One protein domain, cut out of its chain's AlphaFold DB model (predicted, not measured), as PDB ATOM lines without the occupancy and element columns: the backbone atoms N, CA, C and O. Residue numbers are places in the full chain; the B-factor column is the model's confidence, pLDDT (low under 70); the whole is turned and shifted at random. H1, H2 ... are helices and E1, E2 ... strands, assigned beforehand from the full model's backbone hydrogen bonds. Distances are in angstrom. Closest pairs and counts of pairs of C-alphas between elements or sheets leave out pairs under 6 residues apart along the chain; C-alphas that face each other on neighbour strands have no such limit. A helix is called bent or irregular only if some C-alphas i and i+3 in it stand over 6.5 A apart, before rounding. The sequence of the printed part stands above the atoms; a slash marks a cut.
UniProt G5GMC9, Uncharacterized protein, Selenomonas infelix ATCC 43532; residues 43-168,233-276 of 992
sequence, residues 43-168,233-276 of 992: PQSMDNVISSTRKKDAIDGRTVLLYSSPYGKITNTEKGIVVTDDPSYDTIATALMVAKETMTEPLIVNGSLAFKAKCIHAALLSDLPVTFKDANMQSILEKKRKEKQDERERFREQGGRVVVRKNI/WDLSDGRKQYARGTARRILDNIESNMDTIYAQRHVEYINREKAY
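AT A GLANCE: This is residues 43 to 168 and 233 to 276 of the 992 residues of an uncharacterized protein of Selenomonas infelix ATCC 43532 (UniProt G5GMC9). A strongly twisted sheet of five strands has helix H1 packed on it, and H4a, the first arm of a long bent helix, crosses H1 and reaches the edge strand E2. H2 packs crosswise on one end of H1, and the long helix H3 runs out past H2 as an arm; E6 folds back from its far end towards the beginning of H4a, while the second arm, H4b, turns off sharply at the opposite end of the domain. The printed part has 170 residues with four named helices and six named strands, in the order E1 E2 E3 E4 H1 E5 H2 H3 E6 H4, a mixed class; the sheet runs E2 E3 E4 E1 E5, antiparallel throughout. The whole is compact, with a radius of gyration of the C-alphas of 17.5 A, yet elongated, spanning 62 by 33 by 29 A.

IN THESE COORDINATES: E1, residues 49 to 52, begins at C-alpha 49 (-18.770, 10.913, -50.568). E2 is residues 64 to 69, 15.0 A long; E3 is 72 to 77, 16.1 A; E4 is 80 to 84. H1, residues 89 to 102, is 19.9 A long, and E5 is 107 to 110. H2 is residues 113 to 125, 18.3 A; H3 is 135 to 157, 32.5 A; E6 is 161 to 164. H4, residues 236 to 276, was assigned as one helix by its hydrogen bonds but is bent, with C-alphas 256 and 259 8.7 A apart. Its arms are H4a, residues 236 to 256, 30.1 A, and H4b, residues 259 to 276, 26.7 A, ending at C-alpha 276 (-14.021, 32.919, -55.344).

HOW THE PARTS SIT: E2, E3 and E4 form a meander, each strand the antiparallel neighbour of the one before, in two hairpins; with E1 beside E4 they make a Greek key, four strands with the first neighbouring the fourth. Within hydrogen-bond range are N 74 and O 67 at 2.8 A, N 82 and O 75 at 2.7 A, N 50 and O 81 at 2.8 A, and, between E1 and E5, N 108 and O 51 at 2.7 A. E4, H1 and E5 are a split strand-helix-strand unit, two strands running the same way with E1 between them, its crossover right-handed. H1 and H4a on one face of the sheet give two layers, a sheet and its helices. H1 and H4a touch at a steep tilt of 53 degrees, the same way, closest at the C-alphas of Thr 94 and Ala 243, 4.5 A. H1 touches H2 about perpendicular, at 84 degrees, closest at the C-alphas of Tyr 89 and Ala 122, 4.8 A. H2 and H3 touch at 36 degrees, only just steep, with the C-alphas of Ile 120 and Leu 141 closest at 6.0 A. H4b only grazes the sheet with residues 261 to 269. E6 pairs with no named strand. Every O i to N i+4 pair is within hydrogen-bond range in H1, H2, H3 and H4a, and 12 of 14 in H4b.

THE WHOLE: The C-alphas of Gly 159 and Lys 274 are the two farthest apart, 63.0 A. Residues 169 to 232 are not printed, and C-alphas 168 and 233 are 11.1 A apart across the cut. The link E1 to E2, 11 residues, is long. The mean pLDDT of the printed part is 73.9; it is under 70 in 47 residues, among them 254 to 276.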
ATOM      1  N   PRO A  43     -14.205  23.222 -56.821       40.50
ATOM      2  CA  PRO A  43     -13.285  22.125 -56.583       40.50
ATOM      3  C   PRO A  43     -13.879  20.875 -57.236       40.50
ATOM      4  O   PRO A  43     -14.951  20.420 -56.843       40.50
ATOM      5  N   GLN A  44     -13.214  20.348 -58.267       40.75
ATOM      6  CA  GLN A  44     -13.524  19.042 -58.840       40.75
ATOM      7  C   GLN A  44     -13.289  18.001 -57.741       40.75
ATOM      8  O   GLN A  44     -12.195  17.455 -57.659       40.75
ATOM      9  N   SER A  45     -14.263  17.820 -56.842       48.19
ATOM     10  CA  SER A  45     -14.421  16.708 -55.895       48.19
ATOM     11  C   SER A  45     -15.482  17.035 -54.820       48.19
ATOM     12  O   SER A  45     -15.186  16.996 -53.627       48.19
ATOM     13  N   MET A  46     -16.726  17.329 -55.202       50.47
ATOM     14  CA  MET A  46     -17.878  17.152 -54.292       50.47
ATOM     15  C   MET A  46     -18.571  15.788 -54.495       50.47
ATOM     16  O   MET A  46     -19.518  15.470 -53.783       50.47
ATOM     17  N   ASP A  47     -18.073  14.949 -55.414       58.06
ATOM     18  CA  ASP A  47     -18.746  13.696 -55.790       58.06
ATOM     19  C   ASP A  47     -18.282  12.462 -55.003       58.06
ATOM     20  O   ASP A  47     -19.007  11.473 -54.949       58.06
ATOM     21  N   ASN A  48     -17.091  12.490 -54.391       79.81
ATOM     22  CA  ASN A  48     -16.523  11.351 -53.659       79.81
ATOM     23  C   ASN A  48     -16.947  11.396 -52.185       79.81
ATOM     24  O   ASN A  48     -16.228  11.945 -51.346       79.81
ATOM     25  N   VAL A  49     -18.116  10.833 -51.881       84.88
ATOM     26  CA  VAL A  49     -18.770  10.913 -50.568       84.88
ATOM     27  C   VAL A  49     -18.969   9.524 -49.969       84.88
ATOM     28  O   VAL A  49     -19.491   8.622 -50.623       84.88
ATOM     29  N   ILE A  50     -18.596   9.359 -48.704       85.75
ATOM     30  CA  ILE A  50     -18.844   8.164 -47.895       85.75
ATOM     31  C   ILE A  50     -19.942   8.499 -46.878       85.75
ATOM     32  O   ILE A  50     -19.791   9.432 -46.091       85.75
ATOM     33  N   SER A  51     -21.047   7.758 -46.889       85.69
ATOM     34  CA  SER A  51     -22.205   7.981 -46.012       85.69
ATOM     35  C   SER A  51     -22.839   6.667 -45.537       85.69
ATOM     36  O   SER A  51     -22.371   5.581 -45.878       85.69
ATOM     37  N   SER A  52     -23.899   6.736 -44.729       82.69
ATOM     38  CA  SER A  52     -24.649   5.569 -44.238       82.69
ATOM     39  C   SER A  52     -26.166   5.814 -44.242       82.69
ATOM     40  O   SER A  52     -26.636   6.940 -44.391       82.69
ATOM     41  N   THR A  53     -26.953   4.740 -44.111       73.19
ATOM     42  CA  THR A  53     -28.423   4.763 -44.131       73.19
ATOM     43  C   THR A  53     -29.063   5.338 -42.868       73.19
ATOM     44  O   THR A  53     -30.118   5.955 -42.990       73.19
ATOM     45  N   ARG A  54     -28.477   5.141 -41.673       68.19
ATOM     46  CA  ARG A  54     -29.063   5.624 -40.399       68.19
ATOM     47  C   ARG A  54     -28.459   6.941 -39.911       68.19
ATOM     48  O   ARG A  54     -29.184   7.748 -39.344       68.19
ATOM     49  N   LYS A  55     -27.164   7.173 -40.157       73.88
ATOM     50  CA  LYS A  55     -26.465   8.434 -39.858       73.88
ATOM     51  C   LYS A  55     -25.773   8.926 -41.130       73.88
ATOM     52  O   LYS A  55     -24.872   8.255 -41.628       73.88
ATOM     53  N   LYS A  56     -26.256  10.033 -41.710       67.50
ATOM     54  CA  LYS A  56     -25.794  10.507 -43.031       67.50
ATOM     55  C   LYS A  56     -24.363  11.037 -42.996       67.50
ATOM     56  O   LYS A  56     -23.656  10.900 -43.991       67.50
ATOM     57  N   ASP A  57     -23.935  11.582 -41.865       73.62
ATOM     58  CA  ASP A  57     -22.645  12.230 -41.692       73.62
ATOM     59  C   ASP A  57     -22.024  11.921 -40.310       73.62
ATOM     60  O   ASP A  57     -22.626  11.251 -39.470       73.62
ATOM     61  N   ALA A  58     -20.778  12.344 -40.089       69.19
ATOM     62  CA  ALA A  58     -20.051  12.041 -38.856       69.19
ATOM     63  C   ALA A  58     -20.389  13.001 -37.697       69.19
ATOM     64  O   ALA A  58     -20.203  12.627 -36.540       69.19
ATOM     65  N   ILE A  59     -20.889  14.211 -37.994       72.19
ATOM     66  CA  ILE A  59     -21.016  15.338 -37.047       72.19
ATOM     67  C   ILE A  59     -22.379  16.051 -37.205       72.19
ATOM     68  O   ILE A  59     -22.449  17.277 -37.278       72.19
ATOM     69  N   ASP A  60     -23.464  15.277 -37.284       69.75
ATOM     70  CA  ASP A  60     -24.868  15.725 -37.213       69.75
ATOM     71  C   ASP A  60     -25.220  16.938 -38.106       69.75
ATOM     72  O   ASP A  60     -25.759  17.951 -37.659       69.75
ATOM     73  N   GLY A  61     -24.902  16.834 -39.393       61.03
ATOM     74  CA  GLY A  61     -25.195  17.815 -40.437       61.03
ATOM     75  C   GLY A  61     -24.169  18.941 -40.584       61.03
ATOM     76  O   GLY A  61     -24.427  19.897 -41.304       61.03
ATOM     77  N   ARG A  62     -23.007  18.891 -39.920       65.06
ATOM     78  CA  ARG A  62     -22.063  20.030 -39.898       65.06
ATOM     79  C   ARG A  62     -20.866  19.838 -40.825       65.06
ATOM     80  O   ARG A  62     -20.142  18.843 -40.742       65.06
ATOM     81  N   THR A  63     -20.602  20.835 -41.668       69.38
ATOM     82  CA  THR A  63     -19.498  20.800 -42.638       69.38
ATOM     83  C   THR A  63     -18.157  21.184 -41.998       69.38
ATOM     84  O   THR A  63     -17.954  22.341 -41.640       69.38
ATOM     85  N   VAL A  64     -17.225  20.228 -41.848       69.56
ATOM     86  CA  VAL A  64     -15.940  20.413 -41.129       69.56
ATOM     87  C   VAL A  64     -14.789  19.662 -41.811       69.56
ATOM     88  O   VAL A  64     -14.902  18.478 -42.108       69.56
ATOM     89  N   LEU A  65     -13.632  20.311 -42.012       73.75
ATOM     90  CA  LEU A  65     -12.391  19.644 -42.443       73.75
ATOM     91  C   LEU A  65     -11.789  18.821 -41.296       73.75
ATOM     92  O   LEU A  65     -11.267  19.389 -40.338       73.75
ATOM     93  N   LEU A  66     -11.827  17.496 -41.434       74.12
ATOM     94  CA  LEU A  66     -11.386  16.525 -40.430       74.12
ATOM     95  C   LEU A  66      -9.884  16.240 -40.519       74.12
ATOM     96  O   LEU A  66      -9.211  16.074 -39.508       74.12
ATOM     97  N   TYR A  67      -9.346  16.183 -41.737       76.56
ATOM     98  CA  TYR A  67      -7.946  15.838 -41.974       76.56
ATOM     99  C   TYR A  67      -7.440  16.485 -43.258       76.56
ATOM    100  O   TYR A  67      -8.141  16.511 -44.268       76.56
ATOM    101  N   SER A  68      -6.210  16.995 -43.237       74.25
ATOM    102  CA  SER A  68      -5.557  17.575 -44.409       74.25
ATOM    103  C   SER A  68      -4.108  17.130 -44.463       74.25
ATOM    104  O   SER A  68      -3.357  17.325 -43.512       74.25
ATOM    105  N   SER A  69      -3.711  16.572 -45.600       71.88
ATOM    106  CA  SER A  69      -2.336  16.176 -45.883       71.88
ATOM    107  C   SER A  69      -1.980  16.520 -47.333       71.88
ATOM    108  O   SER A  69      -2.888  16.725 -48.144       71.88
ATOM    109  N   PRO A  70      -0.687  16.528 -47.705       62.78
ATOM    110  CA  PRO A  70      -0.271  16.612 -49.109       62.78
ATOM    111  C   PRO A  70      -0.853  15.494 -49.992       62.78
ATOM    112  O   PRO A  70      -0.851  15.618 -51.211       62.78
ATOM    113  N   TYR A  71      -1.348  14.416 -49.376       67.44
ATOM    114  CA  TYR A  71      -1.854  13.199 -50.014       67.44
ATOM    115  C   TYR A  71      -3.386  13.072 -49.938       67.44
ATOM    116  O   TYR A  71      -3.922  11.956 -49.947       67.44
ATOM    117  N   GLY A  72      -4.090  14.192 -49.768       74.81
ATOM    118  CA  GLY A  72      -5.551  14.273 -49.767       74.81
ATOM    119  C   GLY A  72      -6.144  14.902 -48.504       74.81
ATOM    120  O   GLY A  72      -5.488  14.997 -47.455       74.81
ATOM    121  N   LYS A  73      -7.413  15.307 -48.613       78.62
ATOM    122  CA  LYS A  73      -8.206  15.926 -47.538       78.62
ATOM    123  C   LYS A  73      -9.474  15.128 -47.249       78.62
ATOM    124  O   LYS A  73     -10.058  14.545 -48.156       78.62
ATOM    125  N   ILE A  74      -9.904  15.136 -45.989       82.25
ATOM    126  CA  ILE A  74     -11.131  14.494 -45.500       82.25
ATOM    127  C   ILE A  74     -11.992  15.573 -44.845       82.25
ATOM    128  O   ILE A  74     -11.568  16.188 -43.868       82.25
ATOM    129  N   THR A  75     -13.196  15.800 -45.359       80.06
ATOM    130  CA  THR A  75     -14.151  16.808 -44.873       80.06
ATOM    131  C   THR A  75     -15.495  16.153 -44.571       80.06
ATOM    132  O   THR A  75     -16.042  15.488 -45.441       80.06
ATOM    133  N   ASN A  76     -16.065  16.349 -43.384       81.50
ATOM    134  CA  ASN A  76     -17.473  16.048 -43.136       81.50
ATOM    135  C   ASN A  76     -18.350  17.092 -43.835       81.50
ATOM    136  O   ASN A  76     -17.987  18.265 -43.862       81.50
ATOM    137  N   THR A  77     -19.486  16.672 -44.378       75.88
ATOM    138  CA  THR A  77     -20.530  17.523 -44.968       75.88
ATOM    139  C   THR A  77     -21.896  16.965 -44.576       75.88
ATOM    140  O   THR A  77     -21.987  15.801 -44.196       75.88
ATOM    141  N   GLU A  78     -22.972  17.726 -44.775       73.69
ATOM    142  CA  GLU A  78     -24.357  17.247 -44.593       73.69
ATOM    143  C   GLU A  78     -24.683  15.956 -45.370       73.69
ATOM    144  O   GLU A  78     -25.559  15.179 -44.984       73.69
ATOM    145  N   LYS A  79     -23.978  15.713 -46.484       72.94
ATOM    146  CA  LYS A  79     -24.173  14.541 -47.350       72.94
ATOM    147  C   LYS A  79     -23.319  13.331 -46.942       72.94
ATOM    148  O   LYS A  79     -23.576  12.236 -47.445       72.94
ATOM    149  N   GLY A  80     -22.320  13.518 -46.075       81.31
ATOM    150  CA  GLY A  80     -21.364  12.496 -45.637       81.31
ATOM    151  C   GLY A  80     -19.909  12.973 -45.624       81.31
ATOM    152  O   GLY A  80     -19.616  14.158 -45.798       81.31
ATOM    153  N   ILE A  81     -18.975  12.040 -45.432       84.88
ATOM    154  CA  ILE A  81     -17.531  12.304 -45.445       84.88
ATOM    155  C   ILE A  81     -17.041  12.386 -46.891       84.88
ATOM    156  O   ILE A  81     -17.030  11.394 -47.619       84.88
ATOM    157  N   VAL A  82     -16.596  13.568 -47.295       84.56
ATOM    158  CA  VAL A  82     -16.032  13.862 -48.611       84.56
ATOM    159  C   VAL A  82     -14.511  13.731 -48.575       84.56
ATOM    160  O   VAL A  82     -13.862  14.215 -47.645       84.56
ATOM    161  N   VAL A  83     -13.935  13.094 -49.598       83.12
ATOM    162  CA  VAL A  83     -12.478  12.940 -49.741       83.12
ATOM    163  C   VAL A  83     -11.994  13.604 -51.035       83.12
ATOM    164  O   VAL A  83     -12.424  13.215 -52.120       83.12
ATOM    165  N   THR A  84     -11.095  14.591 -50.925       75.56
ATOM    166  CA  THR A  84     -10.641  15.449 -52.043       75.56
ATOM    167  C   THR A  84      -9.113  15.437 -52.241       75.56
ATOM    168  O   THR A  84      -8.383  14.878 -51.419       75.56
ATOM    169  N   ASP A  85      -8.635  16.052 -53.336       65.62
ATOM    170  CA  ASP A  85      -7.214  16.221 -53.714       65.62
ATOM    171  C   ASP A  85      -6.448  14.915 -54.034       65.62
ATOM    172  O   ASP A  85      -5.365  14.682 -53.509       65.62
ATOM    173  N   ASP A  86      -7.016  14.062 -54.900       69.12
ATOM    174  CA  ASP A  86      -6.467  12.752 -55.318       69.12
ATOM    175  C   ASP A  86      -5.915  11.904 -54.149       69.12
ATOM    176  O   ASP A  86      -4.709  11.689 -54.015       69.12
ATOM    177  N   PRO A  87      -6.800  11.424 -53.260       77.50
ATOM    178  CA  PRO A  87      -6.384  10.870 -51.986       77.50
ATOM    179  C   PRO A  87      -5.596   9.563 -52.135       77.50
ATOM    180  O   PRO A  87      -5.961   8.667 -52.907       77.50
ATOM    181  N   SER A  88      -4.541   9.428 -51.327       82.81
ATOM    182  CA  SER A  88      -3.795   8.174 -51.192       82.81
ATOM    183  C   SER A  88      -4.656   7.056 -50.591       82.81
ATOM    184  O   SER A  88      -5.643   7.315 -49.898       82.81
ATOM    185  N   TYR A  89      -4.256   5.795 -50.795       84.12
ATOM    186  CA  TYR A  89      -4.943   4.649 -50.186       84.12
ATOM    187  C   TYR A  89      -4.996   4.737 -48.654       84.12
ATOM    188  O   TYR A  89      -5.994   4.325 -48.068       84.12
ATOM    189  N   ASP A  90      -3.982   5.322 -48.011       82.69
ATOM    190  CA  ASP A  90      -3.938   5.492 -46.555       82.69
ATOM    191  C   ASP A  90      -4.885   6.612 -46.082       82.69
ATOM    192  O   ASP A  90      -5.559   6.471 -45.057       82.69
ATOM    193  N   THR A  91      -5.019   7.693 -46.861       83.88
ATOM    194  CA  THR A  91      -6.007   8.759 -46.613       83.88
ATOM    195  C   THR A  91      -7.434   8.219 -46.756       83.88
ATOM    196  O   THR A  91      -8.277   8.465 -45.895       83.88
ATOM    197  N   ILE A  92      -7.703   7.417 -47.795       86.50
ATOM    198  CA  ILE A  92      -9.002   6.752 -47.993       86.50
ATOM    199  C   ILE A  92      -9.271   5.742 -46.870       86.50
ATOM    200  O   ILE A  92     -10.382   5.685 -46.351       86.50
ATOM    201  N   ALA A  93      -8.262   4.972 -46.450       86.69
ATOM    202  CA  ALA A  93      -8.384   4.037 -45.333       86.69
ATOM    203  C   ALA A  93      -8.731   4.756 -44.022       86.69
ATOM    204  O   ALA A  93      -9.583   4.286 -43.271       86.69
ATOM    205  N   THR A  94      -8.124   5.919 -43.779       88.38
ATOM    206  CA  THR A  94      -8.445   6.775 -42.630       88.38
ATOM    207  C   THR A  94      -9.882   7.293 -42.723       88.38
ATOM    208  O   THR A  94     -10.621   7.182 -41.751       88.38
ATOM    209  N   ALA A  95     -10.324   7.766 -43.895       88.06
ATOM    210  CA  ALA A  95     -11.699   8.228 -44.107       88.06
ATOM    211  C   ALA A  95     -12.744   7.117 -43.889       88.06
ATOM    212  O   ALA A  95     -13.758   7.349 -43.238       88.06
ATOM    213  N   LEU A  96     -12.478   5.900 -44.380       89.75
ATOM    214  CA  LEU A  96     -13.333   4.727 -44.163       89.75
ATOM    215  C   LEU A  96     -13.380   4.309 -42.687       89.75
ATOM    216  O   LEU A  96     -14.428   3.883 -42.211       89.75
ATOM    217  N   MET A  97     -12.267   4.439 -41.961       88.44
ATOM    218  CA  MET A  97     -12.218   4.164 -40.522       88.44
ATOM    219  C   MET A  97     -12.973   5.213 -39.706       88.44
ATOM    220  O   MET A  97     -13.718   4.828 -38.813       88.44
ATOM    221  N   VAL A  98     -12.851   6.501 -40.047       86.94
ATOM    222  CA  VAL A  98     -13.666   7.568 -39.442       86.94
ATOM    223  C   VAL A  98     -15.147   7.290 -39.700       86.94
ATOM    224  O   VAL A  98     -15.918   7.220 -38.752       86.94
ATOM    225  N   ALA A  99     -15.527   7.017 -40.954       87.31
ATOM    226  CA  ALA A  99     -16.902   6.671 -41.313       87.31
ATOM    227  C   ALA A  99     -17.417   5.461 -40.524       87.31
ATOM    228  O   ALA A  99     -18.540   5.482 -40.044       87.31
ATOM    229  N   LYS A 100     -16.597   4.422 -40.346       86.50
ATOM    230  CA  LYS A 100     -16.961   3.245 -39.554       86.50
ATOM    231  C   LYS A 100     -17.141   3.552 -38.062       86.50
ATOM    232  O   LYS A 100     -18.029   2.984 -37.438       86.50
ATOM    233  N   GLU A 101     -16.260   4.358 -37.472       83.75
ATOM    234  CA  GLU A 101     -16.310   4.653 -36.033       83.75
ATOM    235  C   GLU A 101     -17.457   5.622 -35.692       83.75
ATOM    236  O   GLU A 101     -18.021   5.520 -34.606       83.75
ATOM    237  N   THR A 102     -17.864   6.496 -36.623       80.50
ATOM    238  CA  THR A 102     -18.935   7.484 -36.393       80.50
ATOM    239  C   THR A 102     -20.291   7.128 -37.006       80.50
ATOM    240  O   THR A 102     -21.312   7.641 -36.551       80.50
ATOM    241  N   MET A 103     -20.333   6.304 -38.059       82.50
ATOM    242  CA  MET A 103     -21.553   5.948 -38.799       82.50
ATOM    243  C   MET A 103     -21.874   4.455 -38.665       82.50
ATOM    244  O   MET A 103     -21.001   3.618 -38.464       82.50
ATOM    245  N   THR A 104     -23.146   4.091 -38.835       78.44
ATOM    246  CA  THR A 104     -23.578   2.684 -38.810       78.44
ATOM    247  C   THR A 104     -23.195   1.945 -40.093       78.44
ATOM    248  O   THR A 104     -23.441   2.438 -41.190       78.44
ATOM    249  N   GLU A 105     -22.661   0.732 -39.999       77.69
ATOM    250  CA  GLU A 105     -22.464  -0.135 -41.171       77.69
ATOM    251  C   GLU A 105     -23.821  -0.677 -41.689       77.69
ATOM    252  O   GLU A 105     -24.742  -0.860 -40.884       77.69
ATOM    253  N   PRO A 106     -23.998  -0.931 -43.005       83.06
ATOM    254  CA  PRO A 106     -23.018  -0.854 -44.098       83.06
ATOM    255  C   PRO A 106     -22.853   0.549 -44.718       83.06
ATOM    256  O   PRO A 106     -23.811   1.313 -44.842       83.06
ATOM    257  N   LEU A 107     -21.631   0.862 -45.171       87.31
ATOM    258  CA  LEU A 107     -21.260   2.160 -45.750       87.31
ATOM    259  C   LEU A 107     -21.672   2.279 -47.227       87.31
ATOM    260  O   LEU A 107     -21.560   1.337 -48.016       87.31
ATOM    261  N   ILE A 108     -22.109   3.472 -47.617       87.75
ATOM    262  CA  ILE A 108     -22.453   3.871 -48.980       87.75
ATOM    263  C   ILE A 108     -21.307   4.724 -49.519       87.75
ATOM    264  O   ILE A 108     -20.948   5.730 -48.916       87.75
ATOM    265  N   VAL A 109     -20.738   4.334 -50.660       86.88
ATOM    266  CA  VAL A 109     -19.695   5.110 -51.345       86.88
ATOM    267  C   VAL A 109     -20.277   5.667 -52.636       86.88
ATOM    268  O   VAL A 109     -20.542   4.922 -53.582       86.88
ATOM    269  N   ASN A 110     -20.467   6.979 -52.670       82.06
ATOM    270  CA  ASN A 110     -20.867   7.737 -53.845       82.06
ATOM    271  C   ASN A 110     -19.617   8.372 -54.468       82.06
ATOM    272  O   ASN A 110     -18.714   8.793 -53.750       82.06
ATOM    273  N   GLY A 111     -19.526   8.371 -55.797       80.50
ATOM    274  CA  GLY A 111     -18.385   8.919 -56.531       80.50
ATOM    275  C   GLY A 111     -18.052   8.138 -57.794       80.50
ATOM    276  O   GLY A 111     -18.752   7.193 -58.172       80.50
ATOM    277  N   SER A 112     -16.966   8.541 -58.454       78.88
ATOM    278  CA  SER A 112     -16.514   7.918 -59.705       78.88
ATOM    279  C   SER A 112     -16.219   6.416 -59.540       78.88
ATOM    280  O   SER A 112     -15.825   5.954 -58.465       78.88
ATOM    281  N   LEU A 113     -16.333   5.642 -60.626       77.38
ATOM    282  CA  LEU A 113     -15.949   4.219 -60.641       77.38
ATOM    283  C   LEU A 113     -14.492   4.010 -60.185       77.38
ATOM    284  O   LEU A 113     -14.193   3.048 -59.478       77.38
ATOM    285  N   ALA A 114     -13.600   4.950 -60.520       79.19
ATOM    286  CA  ALA A 114     -12.213   4.949 -60.068       79.19
ATOM    287  C   ALA A 114     -12.097   5.126 -58.544       79.19
ATOM    288  O   ALA A 114     -11.313   4.429 -57.902       79.19
ATOM    289  N   PHE A 115     -12.900   6.010 -57.946       83.56
ATOM    290  CA  PHE A 115     -12.925   6.208 -56.495       83.56
ATOM    291  C   PHE A 115     -13.482   4.989 -55.753       83.56
ATOM    292  O   PHE A 115     -12.876   4.537 -54.779       83.56
ATOM    293  N   LYS A 116     -14.567   4.385 -56.256       85.25
ATOM    294  CA  LYS A 116     -15.106   3.119 -55.727       85.25
ATOM    295  C   LYS A 116     -14.054   2.004 -55.754       85.25
ATOM    296  O   LYS A 116     -13.837   1.331 -54.747       85.25
ATOM    297  N   ALA A 117     -13.325   1.865 -56.863       83.88
ATOM    298  CA  ALA A 117     -12.221   0.913 -56.972       83.88
ATOM    299  C   ALA A 117     -11.083   1.219 -55.982       83.88
ATOM    300  O   ALA A 117     -10.581   0.301 -55.327       83.88
ATOM    301  N   LYS A 118     -10.707   2.496 -55.813       86.38
ATOM    302  CA  LYS A 118      -9.705   2.917 -54.819       86.38
ATOM    303  C   LYS A 118     -10.140   2.595 -53.386       86.38
ATOM    304  O   LYS A 118      -9.305   2.143 -52.609       86.38
ATOM    305  N   CYS A 119     -11.424   2.743 -53.046       86.88
ATOM    306  CA  CYS A 119     -11.966   2.373 -51.732       86.88
ATOM    307  C   CYS A 119     -11.866   0.864 -51.467       86.88
ATOM    308  O   CYS A 119     -11.418   0.461 -50.394       86.88
ATOM    309  N   ILE A 120     -12.202   0.028 -52.457       86.06
ATOM    310  CA  ILE A 120     -12.047  -1.436 -52.366       86.06
ATOM    311  C   ILE A 120     -10.568  -1.805 -52.177       86.06
ATOM    312  O   ILE A 120     -10.229  -2.621 -51.319       86.06
ATOM    313  N   HIS A 121      -9.671  -1.188 -52.951       85.69
ATOM    314  CA  HIS A 121      -8.233  -1.434 -52.843       85.69
ATOM    315  C   HIS A 121      -7.650  -0.962 -51.505       85.69
ATOM    316  O   HIS A 121      -6.870  -1.700 -50.907       85.69
ATOM    317  N   ALA A 122      -8.052   0.204 -50.996       86.62
ATOM    318  CA  ALA A 122      -7.650   0.689 -49.675       86.62
ATOM    319  C   ALA A 122      -8.110  -0.266 -48.558       86.62
ATOM    320  O   ALA A 122      -7.320  -0.625 -47.684       86.62
ATOM    321  N   ALA A 123      -9.358  -0.747 -48.626       87.06
ATOM    322  CA  ALA A 123      -9.901  -1.705 -47.664       87.06
ATOM    323  C   ALA A 123      -9.165  -3.059 -47.679       87.06
ATOM    324  O   ALA A 123      -8.978  -3.659 -46.620       87.06
ATOM    325  N   LEU A 124      -8.717  -3.520 -48.853       86.56
ATOM    326  CA  LEU A 124      -7.943  -4.757 -49.020       86.56
ATOM    327  C   LEU A 124      -6.479  -4.619 -48.570       86.56
ATOM    328  O   LEU A 124      -5.922  -5.534 -47.960       86.56
ATOM    329  N   LEU A 125      -5.831  -3.496 -48.894       84.38
ATOM    330  CA  LEU A 125      -4.429  -3.251 -48.539       84.38
ATOM    331  C   LEU A 125      -4.240  -3.158 -47.024       84.38
ATOM    332  O   LEU A 125      -3.245  -3.663 -46.507       84.38
ATOM    333  N   SER A 126      -5.206  -2.557 -46.331       82.50
ATOM    334  CA  SER A 126      -5.146  -2.299 -44.891       82.50
ATOM    335  C   SER A 126      -6.001  -3.266 -44.060       82.50
ATOM    336  O   SER A 126      -6.245  -2.987 -42.894       82.50
ATOM    337  N   ASP A 127      -6.508  -4.366 -44.644       83.25
ATOM    338  CA  ASP A 127      -7.410  -5.347 -43.999       83.25
ATOM    339  C   ASP A 127      -8.472  -4.684 -43.088       83.25
ATOM    340  O   ASP A 127      -8.710  -5.079 -41.931       83.25
ATOM    341  N   LEU A 128      -9.089  -3.615 -43.610       85.56
ATOM    342  CA  LEU A 128     -10.043  -2.798 -42.865       85.56
ATOM    343  C   LEU A 128     -11.313  -3.608 -42.622       85.56
ATOM    344  O   LEU A 128     -11.815  -4.228 -43.560       85.56
ATOM    345  N   PRO A 129     -11.886  -3.587 -41.410       84.06
ATOM    346  CA  PRO A 129     -13.078  -4.354 -41.089       84.06
ATOM    347  C   PRO A 129     -14.350  -3.634 -41.569       84.06
ATOM    348  O   PRO A 129     -15.256  -3.474 -40.774       84.06
ATOM    349  N   VAL A 130     -14.410  -3.147 -42.811       85.12
ATOM    350  CA  VAL A 130     -15.566  -2.392 -43.341       85.12
ATOM    351  C   VAL A 130     -16.467  -3.254 -44.225       85.12
ATOM    352  O   VAL A 130     -15.975  -4.161 -44.907       85.12
ATOM    353  N   THR A 131     -17.767  -2.942 -44.235       86.88
ATOM    354  CA  THR A 131     -18.773  -3.524 -45.146       86.88
ATOM    355  C   THR A 131     -19.455  -2.445 -45.984       86.88
ATOM    356  O   THR A 131     -19.874  -1.417 -45.441       86.88
ATOM    357  N   PHE A 132     -19.610  -2.688 -47.284       88.31
ATOM    358  CA  PHE A 132     -20.263  -1.776 -48.223       88.31
ATOM    359  C   PHE A 132     -21.702  -2.208 -48.536       88.31
ATOM    360  O   PHE A 132     -21.995  -3.395 -48.626       88.31
ATOM    361  N   LYS A 133     -22.602  -1.237 -48.739       86.31
ATOM    362  CA  LYS A 133     -24.010  -1.493 -49.105       86.31
ATOM    363  C   LYS A 133     -24.166  -1.977 -50.554       86.31
ATOM    364  O   LYS A 133     -25.103  -2.703 -50.865       86.31
ATOM    365  N   ASP A 134     -23.278  -1.540 -51.443       85.50
ATOM    366  CA  ASP A 134     -23.274  -1.946 -52.851       85.50
ATOM    367  C   ASP A 134     -22.835  -3.416 -52.961       85.50
ATOM    368  O   ASP A 134     -21.671  -3.746 -52.708       85.50
ATOM    369  N   ALA A 135     -23.774  -4.293 -53.333       83.00
ATOM    370  CA  ALA A 135     -23.565  -5.738 -53.410       83.00
ATOM    371  C   ALA A 135     -22.422  -6.124 -54.364       83.00
ATOM    372  O   ALA A 135     -21.700  -7.086 -54.102       83.00
ATOM    373  N   ASN A 136     -22.208  -5.350 -55.435       84.44
ATOM    374  CA  ASN A 136     -21.124  -5.608 -56.378       84.44
ATOM    375  C   ASN A 136     -19.764  -5.261 -55.752       84.44
ATOM    376  O   ASN A 136     -18.835  -6.066 -55.782       84.44
ATOM    377  N   MET A 137     -19.653  -4.101 -55.093       84.12
ATOM    378  CA  MET A 137     -18.417  -3.725 -54.391       84.12
ATOM    379  C   MET A 137     -18.077  -4.692 -53.253       84.12
ATOM    380  O   MET A 137     -16.907  -5.037 -53.077       84.12
ATOM    381  N   GLN A 138     -19.084  -5.133 -52.497       87.88
ATOM    382  CA  GLN A 138     -18.904  -6.068 -51.388       87.88
ATOM    383  C   GLN A 138     -18.455  -7.449 -51.888       87.88
ATOM    384  O   GLN A 138     -17.465  -7.982 -51.388       87.88
ATOM    385  N   SER A 139     -19.095  -7.972 -52.940       87.00
ATOM    386  CA  SER A 139     -18.703  -9.233 -53.586       87.00
ATOM    387  C   SER A 139     -17.266  -9.183 -54.128       87.00
ATOM    388  O   SER A 139     -16.474 -10.100 -53.899       87.00
ATOM    389  N   ILE A 140     -16.867  -8.072 -54.765       86.69
ATOM    390  CA  ILE A 140     -15.489  -7.877 -55.248       86.69
ATOM    391  C   ILE A 140     -14.490  -7.839 -54.082       86.69
ATOM    392  O   ILE A 140     -13.405  -8.414 -54.190       86.69
ATOM    393  N   LEU A 141     -14.821  -7.167 -52.975       87.19
ATOM    394  CA  LEU A 141     -13.947  -7.097 -51.803       87.19
ATOM    395  C   LEU A 141     -13.761  -8.475 -51.154       87.19
ATOM    396  O   LEU A 141     -12.635  -8.839 -50.822       87.19
ATOM    397  N   GLU A 142     -14.837  -9.246 -50.992       87.12
ATOM    398  CA  GLU A 142     -14.801 -10.597 -50.419       87.12
ATOM    399  C   GLU A 142     -14.034 -11.573 -51.307       87.12
ATOM    400  O   GLU A 142     -13.155 -12.284 -50.815       87.12
ATOM    401  N   LYS A 143     -14.274 -11.533 -52.624       88.38
ATOM    402  CA  LYS A 143     -13.508 -12.313 -53.597       88.38
ATOM    403  C   LYS A 143     -12.013 -11.994 -53.509       88.38
ATOM    404  O   LYS A 143     -11.209 -12.909 -53.370       88.38
ATOM    405  N   LYS A 144     -11.638 -10.709 -53.495       85.94
ATOM    406  CA  LYS A 144     -10.232 -10.286 -53.370       85.94
ATOM    407  C   LYS A 144      -9.610 -10.651 -52.019       85.94
ATOM    408  O   LYS A 144      -8.424 -10.967 -51.965       85.94
ATOM    409  N   ARG A 145     -10.375 -10.615 -50.920       85.44
ATOM    410  CA  ARG A 145      -9.908 -11.075 -49.598       85.44
ATOM    411  C   ARG A 145      -9.627 -12.576 -49.604       85.44
ATOM    412  O   ARG A 145      -8.590 -12.979 -49.085       85.44
ATOM    413  N   LYS A 146     -10.504 -13.371 -50.224       85.25
ATOM    414  CA  LYS A 146     -10.309 -14.814 -50.392       85.25
ATOM    415  C   LYS A 146      -9.097 -15.114 -51.274       85.25
ATOM    416  O   LYS A 146      -8.211 -15.825 -50.837       85.25
ATOM    417  N   GLU A 147      -8.971 -14.461 -52.430       84.75
ATOM    418  CA  GLU A 147      -7.797 -14.600 -53.310       84.75
ATOM    419  C   GLU A 147      -6.480 -14.275 -52.589       84.75
ATOM    420  O   GLU A 147      -5.505 -15.015 -52.713       84.75
ATOM    421  N   LYS A 148      -6.459 -13.195 -51.793       82.75
ATOM    422  CA  LYS A 148      -5.305 -12.802 -50.969       82.75
ATOM    423  C   LYS A 148      -4.989 -13.849 -49.895       82.75
ATOM    424  O   LYS A 148      -3.816 -14.081 -49.606       82.75
ATOM    425  N   GLN A 149      -6.005 -14.464 -49.290       81.00
ATOM    426  CA  GLN A 149      -5.833 -15.523 -48.297       81.00
ATOM    427  C   GLN A 149      -5.326 -16.820 -48.945       81.00
ATOM    428  O   GLN A 149      -4.322 -17.359 -48.490       81.00
ATOM    429  N   ASP A 150      -5.914 -17.239 -50.065       83.56
ATOM    430  CA  ASP A 150      -5.494 -18.411 -50.839       83.56
ATOM    431  C   ASP A 150      -4.061 -18.234 -51.387       83.56
ATOM    432  O   ASP A 150      -3.274 -19.174 -51.470       83.56
ATOM    433  N   GLU A 151      -3.672 -17.016 -51.789       81.06
ATOM    434  CA  GLU A 151      -2.284 -16.682 -52.149       81.06
ATOM    435  C   GLU A 151      -1.335 -16.810 -50.945       81.06
ATOM    436  O   GLU A 151      -0.230 -17.335 -51.084       81.06
ATOM    437  N   ARG A 152      -1.752 -16.352 -49.757       77.44
ATOM    438  CA  ARG A 152      -0.962 -16.477 -48.520       77.44
ATOM    439  C   ARG A 152      -0.795 -17.931 -48.096       77.44
ATOM    440  O   ARG A 152       0.286 -18.291 -47.638       77.44
ATOM    441  N   GLU A 153      -1.836 -18.741 -48.232       79.31
ATOM    442  CA  GLU A 153      -1.809 -20.169 -47.913       79.31
ATOM    443  C   GLU A 153      -0.906 -20.922 -48.884       79.31
ATOM    444  O   GLU A 153       0.045 -21.551 -48.430       79.31
ATOM    445  N   ARG A 154      -1.050 -20.700 -50.196       80.31
ATOM    446  CA  ARG A 154      -0.124 -21.247 -51.205       80.31
ATOM    447  C   ARG A 154       1.329 -20.838 -50.960       80.31
ATOM    448  O   ARG A 154       2.235 -21.648 -51.118       80.31
ATOM    449  N   PHE A 155       1.572 -19.593 -50.543       77.94
ATOM    450  CA  PHE A 155       2.920 -19.131 -50.195       77.94
ATOM    451  C   PHE A 155       3.488 -19.845 -48.959       77.94
ATOM    452  O   PHE A 155       4.682 -20.133 -48.915       77.94
ATOM    453  N   ARG A 156       2.647 -20.154 -47.962       76.75
ATOM    454  CA  ARG A 156       3.046 -20.929 -46.775       76.75
ATOM    455  C   ARG A 156       3.282 -22.401 -47.106       76.75
ATOM    456  O   ARG A 156       4.263 -22.962 -46.634       76.75
ATOM    457  N   GLU A 157       2.434 -23.000 -47.941       76.62
ATOM    458  CA  GLU A 157       2.577 -24.379 -48.432       76.62
ATOM    459  C   GLU A 157       3.874 -24.571 -49.231       76.62
ATOM    460  O   GLU A 157       4.508 -25.618 -49.144       76.62
ATOM    461  N   GLN A 158       4.331 -23.531 -49.936       75.44
ATOM    462  CA  GLN A 158       5.618 -23.499 -50.646       75.44
ATOM    463  C   GLN A 158       6.834 -23.229 -49.732       75.44
ATOM    464  O   GLN A 158       7.926 -22.946 -50.222       75.44
ATOM    465  N   GLY A 159       6.670 -23.288 -48.405       67.75
ATOM    466  CA  GLY A 159       7.748 -23.080 -47.429       67.75
ATOM    467  C   GLY A 159       8.090 -21.610 -47.147       67.75
ATOM    468  O   GLY A 159       9.095 -21.318 -46.496       67.75
ATOM    469  N   GLY A 160       7.275 -20.662 -47.622       72.75
ATOM    470  CA  GLY A 160       7.449 -19.233 -47.373       72.75
ATOM    471  C   GLY A 160       6.989 -18.803 -45.975       72.75
ATOM    472  O   GLY A 160       5.942 -19.219 -45.475       72.75
ATOM    473  N   ARG A 161       7.742 -17.901 -45.334       69.00
ATOM    474  CA  ARG A 161       7.423 -17.347 -44.007       69.00
ATOM    475  C   ARG A 161       6.883 -15.922 -44.144       69.00
ATOM    476  O   ARG A 161       7.583 -15.024 -44.603       69.00
ATOM    477  N   VAL A 162       5.636 -15.690 -43.729       71.62
ATOM    478  CA  VAL A 162       5.041 -14.340 -43.707       71.62
ATOM    479  C   VAL A 162       5.316 -13.681 -42.358       71.62
ATOM    480  O   VAL A 162       4.948 -14.229 -41.321       71.62
ATOM    481  N   VAL A 163       5.942 -12.504 -42.363       70.62
ATOM    482  CA  VAL A 163       6.241 -11.730 -41.150       70.62
ATOM    483  C   VAL A 163       5.351 -10.491 -41.107       70.62
ATOM    484  O   VAL A 163       5.442  -9.622 -41.975       70.62
ATOM    485  N   VAL A 164       4.499 -10.401 -40.084       68.56
ATOM    486  CA  VAL A 164       3.607  -9.253 -39.860       68.56
ATOM    487  C   VAL A 164       4.383  -8.139 -39.162       68.56
ATOM    488  O   VAL A 164       4.881  -8.328 -38.052       68.56
ATOM    489  N   ARG A 165       4.489  -6.963 -39.793       65.44
ATOM    490  CA  ARG A 165       5.069  -5.770 -39.153       65.44
ATOM    491  C   ARG A 165       3.974  -4.888 -38.567       65.44
ATOM    492  O   ARG A 165       3.062  -4.473 -39.275       65.44
ATOM    493  N   LYS A 166       4.133  -4.535 -37.289       58.34
ATOM    494  CA  LYS A 166       3.232  -3.615 -36.570       58.34
ATOM    495  C   LYS A 166       3.502  -2.133 -36.879       58.34
ATOM    496  O   LYS A 166       2.583  -1.330 -36.823       58.34
ATOM    497  N   ASN A 167       4.731  -1.775 -37.272       57.25
ATOM    498  CA  ASN A 167       5.132  -0.387 -37.540       57.25
ATOM    499  C   ASN A 167       5.391  -0.149 -39.036       57.25
ATOM    500  O   ASN A 167       6.207  -0.845 -39.645       57.25
ATOM    501  N   ILE A 168       4.735   0.865 -39.606       58.91
ATOM    502  CA  ILE A 168       5.015   1.377 -40.956       58.91
ATOM    503  C   ILE A 168       6.115   2.447 -40.841       58.91
ATOM    504  O   ILE A 168       6.001   3.316 -39.972       58.91
ATOM    505  N   TRP A 233       6.909  -9.735 -46.222       70.31
ATOM    506  CA  TRP A 233       6.450  -8.751 -45.247       70.31
ATOM    507  C   TRP A 233       4.968  -8.457 -45.448       70.31
ATOM    508  O   TRP A 233       4.551  -8.080 -46.543       70.31
ATOM    509  N   ASP A 234       4.186  -8.605 -44.383       75.31
ATOM    510  CA  ASP A 234       2.790  -8.187 -44.360       75.31
ATOM    511  C   ASP A 234       2.653  -6.861 -43.610       75.31
ATOM    512  O   ASP A 234       2.951  -6.762 -42.416       75.31
ATOM    513  N   LEU A 235       2.233  -5.834 -44.346       77.06
ATOM    514  CA  LEU A 235       2.055  -4.469 -43.851       77.06
ATOM    515  C   LEU A 235       0.582  -4.137 -43.587       77.06
ATOM    516  O   LEU A 235       0.289  -3.011 -43.181       77.06
ATOM    517  N   SER A 236      -0.347  -5.070 -43.835       78.50
ATOM    518  CA  SER A 236      -1.779  -4.781 -43.725       78.50
ATOM    519  C   SER A 236      -2.200  -4.453 -42.294       78.50
ATOM    520  O   SER A 236      -2.920  -3.478 -42.093       78.50
ATOM    521  N   ASP A 237      -1.682  -5.180 -41.298       78.88
ATOM    522  CA  ASP A 237      -1.952  -4.910 -39.878       78.88
ATOM    523  C   ASP A 237      -1.369  -3.559 -39.422       78.88
ATOM    524  O   ASP A 237      -2.054  -2.771 -38.773       78.88
ATOM    525  N   GLY A 238      -0.147  -3.220 -39.849       76.06
ATOM    526  CA  GLY A 238       0.444  -1.904 -39.589       76.06
ATOM    527  C   GLY A 238      -0.377  -0.758 -40.198       76.06
ATOM    528  O   GLY A 238      -0.684   0.217 -39.512       76.06
ATOM    529  N   ARG A 239      -0.805  -0.892 -41.464       80.12
ATOM    530  CA  ARG A 239      -1.685   0.078 -42.156       80.12
ATOM    531  C   ARG A 239      -3.047   0.215 -41.493       80.12
ATOM    532  O   ARG A 239      -3.541   1.333 -41.344       80.12
ATOM    533  N   LYS A 240      -3.621  -0.893 -41.024       83.75
ATOM    534  CA  LYS A 240      -4.858  -0.906 -40.238       83.75
ATOM    535  C   LYS A 240      -4.721  -0.106 -38.949       83.75
ATOM    536  O   LYS A 240      -5.569   0.733 -38.652       83.75
ATOM    537  N   GLN A 241      -3.658  -0.361 -38.188       80.25
ATOM    538  CA  GLN A 241      -3.396   0.320 -36.920       80.25
ATOM    539  C   GLN A 241      -3.119   1.811 -37.131       80.25
ATOM    540  O   GLN A 241      -3.635   2.631 -36.376       80.25
ATOM    541  N   TYR A 242      -2.391   2.176 -38.191       81.00
ATOM    542  CA  TYR A 242      -2.142   3.571 -38.558       81.00
ATOM    543  C   TYR A 242      -3.429   4.321 -38.926       81.00
ATOM    544  O   TYR A 242      -3.696   5.392 -38.374       81.00
ATOM    545  N   ALA A 243      -4.255   3.747 -39.809       82.44
ATOM    546  CA  ALA A 243      -5.534   4.340 -40.197       82.44
ATOM    547  C   ALA A 243      -6.467   4.494 -38.985       82.44
ATOM    548  O   ALA A 243      -7.068   5.549 -38.801       82.44
ATOM    549  N   ARG A 244      -6.531   3.479 -38.112       84.12
ATOM    550  CA  ARG A 244      -7.335   3.520 -36.881       84.12
ATOM    551  C   ARG A 244      -6.829   4.551 -35.871       84.12
ATOM    552  O   ARG A 244      -7.622   5.298 -35.312       84.12
ATOM    553  N   GLY A 245      -5.520   4.606 -35.632       81.19
ATOM    554  CA  GLY A 245      -4.922   5.573 -34.710       81.19
ATOM    555  C   GLY A 245      -5.093   7.014 -35.191       81.19
ATOM    556  O   GLY A 245      -5.352   7.905 -34.387       81.19
ATOM    557  N   THR A 246      -5.002   7.237 -36.503       80.56
ATOM    558  CA  THR A 246      -5.232   8.554 -37.109       80.56
ATOM    559  C   THR A 246      -6.709   8.942 -37.048       80.56
ATOM    560  O   THR A 246      -7.009  10.067 -36.665       80.56
ATOM    561  N   ALA A 247      -7.625   8.009 -37.338       83.69
ATOM    562  CA  ALA A 247      -9.066   8.228 -37.209       83.69
ATOM    563  C   ALA A 247      -9.464   8.623 -35.777       83.69
ATOM    564  O   ALA A 247     -10.125   9.640 -35.599       83.69
ATOM    565  N   ARG A 248      -8.973   7.909 -34.754       83.94
ATOM    566  CA  ARG A 248      -9.224   8.270 -33.347       83.94
ATOM    567  C   ARG A 248      -8.709   9.653 -32.986       83.94
ATOM    568  O   ARG A 248      -9.462  10.448 -32.461       83.94
ATOM    569  N   ARG A 249      -7.468   9.988 -33.357       81.31
ATOM    570  CA  ARG A 249      -6.918  11.336 -33.111       81.31
ATOM    571  C   ARG A 249      -7.756  12.438 -33.752       81.31
ATOM    572  O   ARG A 249      -7.855  13.524 -33.194       81.31
ATOM    573  N   ILE A 250      -8.313  12.184 -34.936       78.88
ATOM    574  CA  ILE A 250      -9.226  13.119 -35.599       78.88
ATOM    575  C   ILE A 250     -10.487  13.300 -34.746       78.88
ATOM    576  O   ILE A 250     -10.868  14.438 -34.497       78.88
ATOM    577  N   LEU A 251     -11.094  12.209 -34.274       80.75
ATOM    578  CA  LEU A 251     -12.301  12.244 -33.442       80.75
ATOM    579  C   LEU A 251     -12.054  12.888 -32.068       80.75
ATOM    580  O   LEU A 251     -12.789  13.799 -31.697       80.75
ATOM    581  N   ASP A 252     -10.971  12.528 -31.378       77.38
ATOM    582  CA  ASP A 252     -10.593  13.090 -30.073       77.38
ATOM    583  C   ASP A 252     -10.342  14.608 -30.163       77.38
ATOM    584  O   ASP A 252     -10.745  15.379 -29.291       77.38
ATOM    585  N   ASN A 253      -9.691  15.062 -31.244       72.19
ATOM    586  CA  ASN A 253      -9.447  16.486 -31.492       72.19
ATOM    587  C   ASN A 253     -10.737  17.265 -31.758       72.19
ATOM    588  O   ASN A 253     -10.810  18.445 -31.415       72.19
ATOM    589  N   ILE A 254     -11.720  16.627 -32.393       68.25
ATOM    590  CA  ILE A 254     -13.037  17.215 -32.630       68.25
ATOM    591  C   ILE A 254     -13.743  17.362 -31.285       68.25
ATOM    592  O   ILE A 254     -14.063  18.486 -30.923       68.25
ATOM    593  N   GLU A 255     -13.869  16.285 -30.504       68.19
ATOM    594  CA  GLU A 255     -14.515  16.311 -29.183       68.19
ATOM    595  C   GLU A 255     -13.886  17.336 -28.225       68.19
ATOM    596  O   GLU A 255     -14.606  18.060 -27.541       68.19
ATOM    597  N   SER A 256     -12.554  17.455 -28.214       66.88
ATOM    598  CA  SER A 256     -11.832  18.309 -27.258       66.88
ATOM    599  C   SER A 256     -11.852  19.805 -27.598       66.88
ATOM    600  O   SER A 256     -11.694  20.632 -26.705       66.88
ATOM    601  N   ASN A 257     -11.999  20.174 -28.875       60.34
ATOM    602  CA  ASN A 257     -11.836  21.558 -29.345       60.34
ATOM    603  C   ASN A 257     -13.031  22.070 -30.158       60.34
ATOM    604  O   ASN A 257     -12.879  23.057 -30.885       60.34
ATOM    605  N   MET A 258     -14.188  21.410 -30.032       54.88
ATOM    606  CA  MET A 258     -15.432  21.711 -30.742       54.88
ATOM    607  C   MET A 258     -15.651  23.224 -30.905       54.88
ATOM    608  O   MET A 258     -15.512  23.739 -32.014       54.88
ATOM    609  N   ASP A 259     -15.872  23.963 -29.816       49.88
ATOM    610  CA  ASP A 259     -16.283  25.377 -29.862       49.88
ATOM    611  C   ASP A 259     -15.244  26.324 -30.501       49.88
ATOM    612  O   ASP A 259     -15.594  27.229 -31.263       49.88
ATOM    613  N   THR A 260     -13.951  26.085 -30.271       49.22
ATOM    614  CA  THR A 260     -12.838  26.885 -30.824       49.22
ATOM    615  C   THR A 260     -12.584  26.628 -32.313       49.22
ATOM    616  O   THR A 260     -12.302  27.563 -33.066       49.22
ATOM    617  N   ILE A 261     -12.709  25.376 -32.764       47.97
ATOM    618  CA  ILE A 261     -12.536  25.001 -34.178       47.97
ATOM    619  C   ILE A 261     -13.709  25.531 -35.017       47.97
ATOM    620  O   ILE A 261     -13.508  25.930 -36.169       47.97
ATOM    621  N   TYR A 262     -14.915  25.594 -34.439       45.59
ATOM    622  CA  TYR A 262     -16.115  26.098 -35.110       45.59
ATOM    623  C   TYR A 262     -16.021  27.584 -35.475       45.59
ATOM    624  O   TYR A 262     -16.311  27.944 -36.618       45.59
ATOM    625  N   ALA A 263     -15.555  28.437 -34.557       37.00
ATOM    626  CA  ALA A 263     -15.440  29.875 -34.808       37.00
ATOM    627  C   ALA A 263     -14.338  30.217 -35.831       37.00
ATOM    628  O   ALA A 263     -14.545  31.059 -36.703       37.00
ATOM    629  N   GLN A 264     -13.185  29.539 -35.776       37.72
ATOM    630  CA  GLN A 264     -12.086  29.782 -36.719       37.72
ATOM    631  C   GLN A 264     -12.391  29.278 -38.136       37.72
ATOM    632  O   GLN A 264     -12.058  29.953 -39.108       37.72
ATOM    633  N   ARG A 265     -13.047  28.119 -38.291       41.66
ATOM    634  CA  ARG A 265     -13.185  27.482 -39.614       41.66
ATOM    635  C   ARG A 265     -14.458  27.821 -40.381       41.66
ATOM    636  O   ARG A 265     -14.427  27.785 -41.610       41.66
ATOM    637  N   HIS A 266     -15.540  28.208 -39.703       34.94
ATOM    638  CA  HIS A 266     -16.701  28.797 -40.381       34.94
ATOM    639  C   HIS A 266     -16.309  30.116 -41.074       34.94
ATOM    640  O   HIS A 266     -16.687  30.357 -42.219       34.94
ATOM    641  N   VAL A 267     -15.429  30.897 -40.433       32.72
ATOM    642  CA  VAL A 267     -14.802  32.095 -41.009       32.72
ATOM    643  C   VAL A 267     -13.892  31.742 -42.195       32.72
ATOM    644  O   VAL A 267     -14.010  32.365 -43.243       32.72
ATOM    645  N   GLU A 268     -13.051  30.703 -42.111       37.31
ATOM    646  CA  GLU A 268     -12.218  30.252 -43.247       37.31
ATOM    647  C   GLU A 268     -13.031  29.741 -44.458       37.31
ATOM    648  O   GLU A 268     -12.591  29.891 -45.602       37.31
ATOM    649  N   TYR A 269     -14.203  29.135 -44.238       39.28
ATOM    650  CA  TYR A 269     -15.096  28.662 -45.305       39.28
ATOM    651  C   TYR A 269     -15.829  29.822 -45.998       39.28
ATOM    652  O   TYR A 269     -15.806  29.905 -47.226       39.28
ATOM    653  N   ILE A 270     -16.371  30.774 -45.228       32.19
ATOM    654  CA  ILE A 270     -16.961  32.019 -45.758       32.19
ATOM    655  C   ILE A 270     -15.899  32.841 -46.505       32.19
ATOM    656  O   ILE A 270     -16.147  33.348 -47.598       32.19
ATOM    657  N   ASN A 271     -14.678  32.917 -45.970       34.56
ATOM    658  CA  ASN A 271     -13.562  33.603 -46.623       34.56
ATOM    659  C   ASN A 271     -13.101  32.885 -47.901       34.56
ATOM    660  O   ASN A 271     -12.569  33.530 -48.800       34.56
ATOM    661  N   ARG A 272     -13.342  31.572 -48.035       38.19
ATOM    662  CA  ARG A 272     -13.151  30.858 -49.305       38.19
ATOM    663  C   ARG A 272     -14.204  31.235 -50.335       38.19
ATOM    664  O   ARG A 272     -13.807  31.503 -51.460       38.19
ATOM    665  N   GLU A 273     -15.487  31.295 -49.981       36.44
ATOM    666  CA  GLU A 273     -16.546  31.758 -50.898       36.44
ATOM    667  C   GLU A 273     -16.291  33.200 -51.377       36.44
ATOM    668  O   GLU A 273     -16.359  33.458 -52.579       36.44
ATOM    669  N   LYS A 274     -15.842  34.099 -50.488       38.94
ATOM    670  CA  LYS A 274     -15.364  35.448 -50.859       38.94
ATOM    671  C   LYS A 274     -14.129  35.418 -51.776       38.94
ATOM    672  O   LYS A 274     -14.083  36.121 -52.781       38.94
ATOM    673  N   ALA A 275     -13.161  34.533 -51.517       36.56
ATOM    674  CA  ALA A 275     -11.985  34.356 -52.379       36.56
ATOM    675  C   ALA A 275     -12.321  33.863 -53.804       36.56
ATOM    676  O   ALA A 275     -11.472  33.970 -54.698       36.56
ATOM    677  N   TYR A 276     -13.516  33.296 -54.020       41.25
ATOM    678  CA  TYR A 276     -14.021  32.919 -55.344       41.25
ATOM    679  C   TYR A 276     -14.746  34.077 -56.046       41.25
ATOM    680  O   TYR A 276     -14.552  34.224 -57.250       41.25
TER     681      TYR A 276